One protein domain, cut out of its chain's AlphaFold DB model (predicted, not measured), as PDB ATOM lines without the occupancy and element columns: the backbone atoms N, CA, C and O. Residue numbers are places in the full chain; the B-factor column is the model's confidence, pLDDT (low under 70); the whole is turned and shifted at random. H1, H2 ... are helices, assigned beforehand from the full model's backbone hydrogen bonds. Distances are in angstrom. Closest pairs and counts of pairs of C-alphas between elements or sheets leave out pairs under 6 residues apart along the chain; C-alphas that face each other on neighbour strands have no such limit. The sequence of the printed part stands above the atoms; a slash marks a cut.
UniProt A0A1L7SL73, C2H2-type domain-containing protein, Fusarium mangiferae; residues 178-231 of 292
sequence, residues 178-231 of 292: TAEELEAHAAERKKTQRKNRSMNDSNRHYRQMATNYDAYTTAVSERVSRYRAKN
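Overview. This is residues 178 to 231 of the 292 residues of the protein "C2H2-type domain-containing protein" of Fusarium mangiferae (UniProt A0A1L7SL73). A long straight helix, H1, is followed by a shorter one, H2, that turns off at its far end, and the two make an open V or L that meets at one corner. Residues 178 to 204 and 218 to 231 stand free as its two arms. The printed part has 54 residues with two named helices, H1 then H2, and no named strand; the class is all helix. It is extended, with a radius of gyration of the C-alphas of 17.6 A, and flat, spanning 52 by 30 by 8 A.

Arrangement. H1, residues 179 to 211, and H2, residues 213 to 230, only just touch, and only at the corner by their link, with 3 pairs of C-alphas within 8 A. H1 touches with residues 208 to 209 alone and H2 with residues 216 to 217 alone. The closest C-alphas, those of Gln 208 and Tyr 216, are 6.6 A apart. The helices stand at a steep tilt of 58 degrees and run opposite ways. In H1 and H2 every O i to N i+4 pair is within hydrogen-bond range.

Along the chain. H1 measures 46.8 A from C-alpha 179 at (163.723, 216.906, 125.274) to C-alpha 211. H2 measures 25.8 A and ends at C-alpha 230, (122.658, 205.134, 133.474).

Size, cuts and confidence. The two C-alphas farthest apart, those of Thr 178 and Asp 214, are 52.3 A apart. The link from H1 to H2 is tight, and the printed part has no cut. The mean pLDDT of the printed part is 89.7, and no printed residue is under 70.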
ATOM      1  N   THR A 178     167.708 214.265 126.460       93.62
ATOM      2  CA  THR A 178     167.225 215.414 125.679       93.62
ATOM      3  C   THR A 178     165.701 215.547 125.767       93.62
ATOM      4  O   THR A 178     164.989 214.630 126.188       93.62
ATOM      5  N   ALA A 179     165.167 216.690 125.329       91.88
ATOM      6  CA  ALA A 179     163.723 216.906 125.274       91.88
ATOM      7  C   ALA A 179     163.014 215.842 124.411       91.88
ATOM      8  O   ALA A 179     161.988 215.301 124.822       91.88
ATOM      9  N   GLU A 180     163.577 215.486 123.251       93.38
ATOM     10  CA  GLU A 180     163.019 214.456 122.370       93.38
ATOM     11  C   GLU A 180     163.048 213.067 123.019       93.38
ATOM     12  O   GLU A 180     162.073 212.313 122.929       93.38
ATOM     13  N   GLU A 181     164.140 212.728 123.707       94.00
ATOM     14  CA  GLU A 181     164.286 211.459 124.422       94.00
ATOM     15  C   GLU A 181     163.301 211.349 125.591       94.00
ATOM     16  O   GLU A 181     162.684 210.299 125.785       94.00
ATOM     17  N   LEU A 182     163.087 212.437 126.338       93.56
ATOM     18  CA  LEU A 182     162.104 212.506 127.424       93.56
ATOM     19  C   LEU A 182     160.676 212.280 126.915       93.56
ATOM     20  O   LEU A 182     159.910 211.522 127.525       93.56
ATOM     21  N   GLU A 183     160.317 212.887 125.784       93.38
ATOM     22  CA  GLU A 183     159.018 212.688 125.135       93.38
ATOM     23  C   GLU A 183     158.843 211.242 124.649       93.38
ATOM     24  O   GLU A 183     157.819 210.601 124.928       93.38
ATOM     25  N   ALA A 184     159.861 210.680 123.990       92.12
ATOM     26  CA  ALA A 184     159.858 209.290 123.543       92.12
ATOM     27  C   ALA A 184     159.728 208.320 124.730       92.12
ATOM     28  O   ALA A 184     158.874 207.423 124.725       92.12
ATOM     29  N   HIS A 185     160.496 208.543 125.799       89.88
ATOM     30  CA  HIS A 185     160.445 207.734 127.011       89.88
ATOM     31  C   HIS A 185     159.079 207.840 127.703       89.88
ATOM     32  O   HIS A 185     158.527 206.840 128.168       89.88
ATOM     33  N   ALA A 186     158.466 209.027 127.743       89.94
ATOM     34  CA  ALA A 186     157.117 209.207 128.276       89.94
ATOM     35  C   ALA A 186     156.048 208.488 127.433       89.94
ATOM     36  O   ALA A 186     155.108 207.905 127.993       89.94
ATOM     37  N   ALA A 187     156.181 208.484 126.104       90.94
ATOM     38  CA  ALA A 187     155.295 207.740 125.212       90.94
ATOM     39  C   ALA A 187     155.397 206.221 125.447       90.94
ATOM     40  O   ALA A 187     154.367 205.550 125.586       90.94
ATOM     41  N   GLU A 188     156.611 205.685 125.583       92.12
ATOM     42  CA  GLU A 188     156.846 204.268 125.889       92.12
ATOM     43  C   GLU A 188     156.353 203.879 127.288       92.12
ATOM     44  O   GLU A 188     155.650 202.872 127.448       92.12
ATOM     45  N   ARG A 189     156.594 204.718 128.305       88.12
ATOM     46  CA  ARG A 189     156.036 204.531 129.656       88.12
ATOM     47  C   ARG A 189     154.510 204.459 129.621       88.12
ATOM     48  O   ARG A 189     153.925 203.566 130.238       88.12
ATOM     49  N   LYS A 190     153.842 205.326 128.850       88.06
ATOM     50  CA  LYS A 190     152.377 205.288 128.667       88.06
ATOM     51  C   LYS A 190     151.911 203.995 127.986       88.06
ATOM     52  O   LYS A 190     150.906 203.421 128.416       88.06
ATOM     53  N   LYS A 191     152.607 203.508 126.951       90.00
ATOM     54  CA  LYS A 191     152.284 202.226 126.286       90.00
ATOM     55  C   LYS A 191     152.420 201.052 127.256       90.00
ATOM     56  O   LYS A 191     151.477 200.271 127.417       90.00
ATOM     57  N   THR A 192     153.544 200.981 127.962       90.06
ATOM     58  CA  THR A 192     153.835 199.937 128.952       90.06
ATOM     59  C   THR A 192     152.825 199.953 130.092       90.06
ATOM     60  O   THR A 192     152.270 198.915 130.446       90.06
ATOM     61  N   GLN A 193     152.481 201.132 130.615       86.62
ATOM     62  CA  GLN A 193     151.471 201.272 131.662       86.62
ATOM     63  C   GLN A 193     150.098 200.760 131.211       86.62
ATOM     64  O   GLN A 193     149.427 200.054 131.965       86.62
ATOM     65  N   ARG A 194     149.671 201.069 129.977       87.31
ATOM     66  CA  ARG A 194     148.409 200.556 129.414       87.31
ATOM     67  C   ARG A 194     148.419 199.030 129.309       87.31
ATOM     68  O   ARG A 194     147.442 198.394 129.703       87.31
ATOM     69  N   LYS A 195     149.525 198.450 128.833       90.12
ATOM     70  CA  LYS A 195     149.707 196.993 128.738       90.12
ATOM     71  C   LYS A 195     149.643 196.335 130.118       90.12
ATOM     72  O   LYS A 195     148.837 195.430 130.323       90.12
ATOM     73  N   ASN A 196     150.419 196.839 131.076       88.44
ATOM     74  CA  ASN A 196     150.473 196.307 132.437       88.44
ATOM     75  C   ASN A 196     149.129 196.434 133.153       88.44
ATOM     76  O   ASN A 196     148.708 195.502 133.831       88.44
ATOM     77  N   ARG A 197     148.409 197.544 132.962       86.81
ATOM     78  CA  ARG A 197     147.060 197.715 133.509       86.81
ATOM     79  C   ARG A 197     146.087 196.678 132.952       86.81
ATOM     80  O   ARG A 197     145.395 196.041 133.733       86.81
ATOM     81  N   SER A 198     146.076 196.471 131.634       85.94
ATOM     82  CA  SER A 198     145.233 195.456 130.985       85.94
ATOM     83  C   SER A 198     145.525 194.043 131.507       85.94
ATOM     84  O   SER A 198     144.617 193.286 131.860       85.94
ATOM     85  N   MET A 199     146.812 193.711 131.629       88.44
ATOM     86  CA  MET A 199     147.260 192.430 132.167       88.44
ATOM     87  C   MET A 199     146.856 192.263 133.636       88.44
ATOM     88  O   MET A 199     146.284 191.243 134.005       88.44
ATOM     89  N   ASN A 200     147.067 193.283 134.467       87.44
ATOM     90  CA  ASN A 200     146.703 193.257 135.882       87.44
ATOM     91  C   ASN A 200     145.187 193.192 136.096       87.44
ATOM     92  O   ASN A 200     144.734 192.496 137.003       87.44
ATOM     93  N   ASP A 201     144.397 193.873 135.265       84.31
ATOM     94  CA  ASP A 201     142.936 193.795 135.297       84.31
ATOM     95  C   ASP A 201     142.449 192.381 134.950       84.31
ATOM     96  O   ASP A 201     141.574 191.847 135.637       84.31
ATOM     97  N   SER A 202     143.064 191.750 133.945       84.12
ATOM     98  CA  SER A 202     142.789 190.359 133.565       84.12
ATOM     99  C   SER A 202     143.172 189.396 134.689       84.12
ATOM    100  O   SER A 202     142.355 188.586 135.122       84.12
ATOM    101  N   ASN A 203     144.376 189.542 135.243       90.00
ATOM    102  CA  ASN A 203     144.856 188.729 136.359       90.00
ATOM    103  C   ASN A 203     143.964 188.882 137.595       90.00
ATOM    104  O   ASN A 203     143.641 187.892 138.245       90.00
ATOM    105  N   ARG A 204     143.518 190.105 137.911       86.56
ATOM    106  CA  ARG A 204     142.567 190.351 139.002       86.56
ATOM    107  C   ARG A 204     141.243 189.636 138.746       86.56
ATOM    108  O   ARG A 204     140.720 189.030 139.674       86.56
ATOM    109  N   HIS A 205     140.712 189.696 137.524       86.00
ATOM    110  CA  HIS A 205     139.489 188.979 137.159       86.00
ATOM    111  C   HIS A 205     139.646 187.468 137.373       86.00
ATOM    112  O   HIS A 205     138.816 186.884 138.063       86.00
ATOM    113  N   TYR A 206     140.724 186.857 136.874       88.56
ATOM    114  CA  TYR A 206     140.958 185.421 137.050       88.56
ATOM    115  C   TYR A 206     141.150 185.026 138.517       88.56
ATOM    116  O   TYR A 206     140.561 184.046 138.959       88.56
ATOM    117  N   ARG A 207     141.897 185.815 139.302       88.94
ATOM    118  CA  ARG A 207     142.050 185.573 140.748       88.94
ATOM    119  C   ARG A 207     140.709 185.622 141.474       88.94
ATOM    120  O   ARG A 207     140.414 184.720 142.242       88.94
ATOM    121  N   GLN A 208     139.881 186.628 141.193       87.75
ATOM    122  CA  GLN A 208     138.551 186.757 141.798       87.75
ATOM    123  C   GLN A 208     137.620 185.610 141.393       87.75
ATOM    124  O   GLN A 208     136.883 185.102 142.231       87.75
ATOM    125  N   MET A 209     137.681 185.161 140.136       88.50
ATOM    126  CA  MET A 209     136.924 183.992 139.677       88.50
ATOM    127  C   MET A 209     137.382 182.694 140.344       88.50
ATOM    128  O   MET A 209     136.549 181.827 140.569       88.50
ATOM    129  N   ALA A 210     138.666 182.569 140.690       88.75
ATOM    130  CA  ALA A 210     139.193 181.397 141.384       88.75
ATOM    131  C   ALA A 210     138.855 181.379 142.885       88.75
ATOM    132  O   ALA A 210     138.619 180.311 143.437       88.75
ATOM    133  N   THR A 211     138.839 182.535 143.556       89.06
ATOM    134  CA  THR A 211     138.678 182.600 145.019       89.06
ATOM    135  C   THR A 211     137.266 182.944 145.481       89.06
ATOM    136  O   THR A 211     136.916 182.646 146.615       89.06
ATOM    137  N   ASN A 212     136.473 183.640 144.662       89.00
ATOM    138  CA  ASN A 212     135.177 184.186 145.072       89.00
ATOM    139  C   ASN A 212     134.209 184.329 143.883       89.00
ATOM    140  O   ASN A 212     133.746 185.427 143.562       89.00
ATOM    141  N   TYR A 213     133.947 183.218 143.190       88.56
ATOM    142  CA  TYR A 213     133.172 183.198 141.948       88.56
ATOM    143  C   TYR A 213     131.767 183.810 142.104       88.56
ATOM    144  O   TYR A 213     131.438 184.769 141.401       88.56
ATOM    145  N   ASP A 214     130.960 183.306 143.038       87.19
ATOM    146  CA  ASP A 214     129.542 183.681 143.158       87.19
ATOM    147  C   ASP A 214     129.345 185.144 143.571       87.19
ATOM    148  O   ASP A 214     128.579 185.883 142.940       87.19
ATOM    149  N   ALA A 215     130.082 185.620 144.579       89.38
ATOM    150  CA  ALA A 215     129.953 187.011 145.003       89.38
ATOM    151  C   ALA A 215     130.496 187.968 143.930       89.38
ATOM    152  O   ALA A 215     129.912 189.027 143.682       89.38
ATOM    153  N   TYR A 216     131.588 187.601 143.249       88.06
ATOM    154  CA  TYR A 216     132.145 188.437 142.191       88.06
ATOM    155  C   TYR A 216     131.211 188.510 140.977       88.06
ATOM    156  O   TYR A 216     130.956 189.613 140.490       88.06
ATOM    157  N   THR A 217     130.659 187.389 140.497       88.94
ATOM    158  CA  THR A 217     129.714 187.398 139.362       88.94
ATOM    159  C   THR A 217     128.474 188.233 139.661       88.94
ATOM    160  O   THR A 217     128.095 189.064 138.829       88.94
ATOM    161  N   THR A 218     127.902 188.088 140.858       91.19
ATOM    162  CA  THR A 218     126.745 188.870 141.313       91.19
ATOM    163  C   THR A 218     127.064 190.367 141.305       91.19
ATOM    164  O   THR A 218     126.396 191.145 140.618       91.19
ATOM    165  N   ALA A 219     128.165 190.778 141.944       89.94
ATOM    166  CA  ALA A 219     128.588 192.178 141.987       89.94
ATOM    167  C   ALA A 219     128.899 192.759 140.592       89.94
ATOM    168  O   ALA A 219     128.619 193.931 140.310       89.94
ATOM    169  N   VAL A 220     129.479 191.960 139.685       89.06
ATOM    170  CA  VAL A 220     129.706 192.371 138.293       89.06
ATOM    171  C   VAL A 220     128.381 192.566 137.558       89.06
ATOM    172  O   VAL A 220     128.239 193.577 136.866       89.06
ATOM    173  N   SER A 221     127.429 191.646 137.709       92.19
ATOM    174  CA  SER A 221     126.107 191.726 137.080       92.19
ATOM    175  C   SER A 221     125.374 193.002 137.494       92.19
ATOM    176  O   SER A 221     124.972 193.797 136.640       92.19
ATOM    177  N   GLU A 222     125.314 193.280 138.799       93.06
ATOM    178  CA  GLU A 222     124.711 194.503 139.329       93.06
ATOM    179  C   GLU A 222     125.377 195.765 138.781       93.06
ATOM    180  O   GLU A 222     124.708 196.698 138.336       93.06
ATOM    181  N   ARG A 223     126.715 195.802 138.778       91.69
ATOM    182  CA  ARG A 223     127.474 196.944 138.259       91.69
ATOM    183  C   ARG A 223     127.180 197.183 136.780       91.69
ATOM    184  O   ARG A 223     127.013 198.332 136.373       91.69
ATOM    185  N   VAL A 224     127.125 196.121 135.974       90.19
ATOM    186  CA  VAL A 224     126.799 196.207 134.543       90.19
ATOM    187  C   VAL A 224     125.358 196.675 134.345       90.19
ATOM    188  O   VAL A 224     125.124 197.526 133.486       90.19
ATOM    189  N   SER A 225     124.414 196.181 135.149       91.81
ATOM    190  CA  SER A 225     123.015 196.617 135.130       91.81
ATOM    191  C   SER A 225     122.892 198.115 135.432       91.81
ATOM    192  O   SER A 225     122.387 198.870 134.600       91.81
ATOM    193  N   ARG A 226     123.490 198.585 136.540       93.31
ATOM    194  CA  ARG A 226     123.538 200.014 136.911       93.31
ATOM    195  C   ARG A 226     124.153 200.878 135.809       93.31
ATOM    196  O   ARG A 226     123.627 201.938 135.477       93.31
ATOM    197  N   TYR A 227     125.256 200.428 135.206       89.69
ATOM    198  CA  TYR A 227     125.904 201.160 134.118       89.69
ATOM    199  C   TYR A 227     125.009 201.287 132.879       89.69
ATOM    200  O   TYR A 227     124.930 202.371 132.297       89.69
ATOM    201  N   ARG A 228     124.331 200.198 132.486       90.94
ATOM    202  CA  ARG A 228     123.400 200.178 131.348       90.94
ATOM    203  C   ARG A 228     122.178 201.055 131.600       90.94
ATOM    204  O   ARG A 228     121.794 201.782 130.693       90.94
ATOM    205  N   ALA A 229     121.635 201.040 132.818       91.75
ATOM    206  CA  ALA A 229     120.534 201.914 133.215       91.75
ATOM    207  C   ALA A 229     120.924 203.399 133.124       91.75
ATOM    208  O   ALA A 229     120.174 204.202 132.585       91.75
ATOM    209  N   LYS A 230     122.139 203.757 133.566       92.88
ATOM    210  CA  LYS A 230     122.658 205.134 133.474       92.88
ATOM    211  C   LYS A 230     123.028 205.559 132.042       92.88
ATOM    212  O   LYS A 230     123.134 206.747 131.766       92.88
ATOM    213  N   ASN A 231     123.283 204.609 131.140       90.81
ATOM    214  CA  ASN A 231     123.737 204.867 129.767       90.81
ATOM    215  C   ASN A 231     122.922 204.039 128.750       90.81
ATOM    216  O   ASN A 231     123.490 203.155 128.088       90.81
TER     217      ASN A 231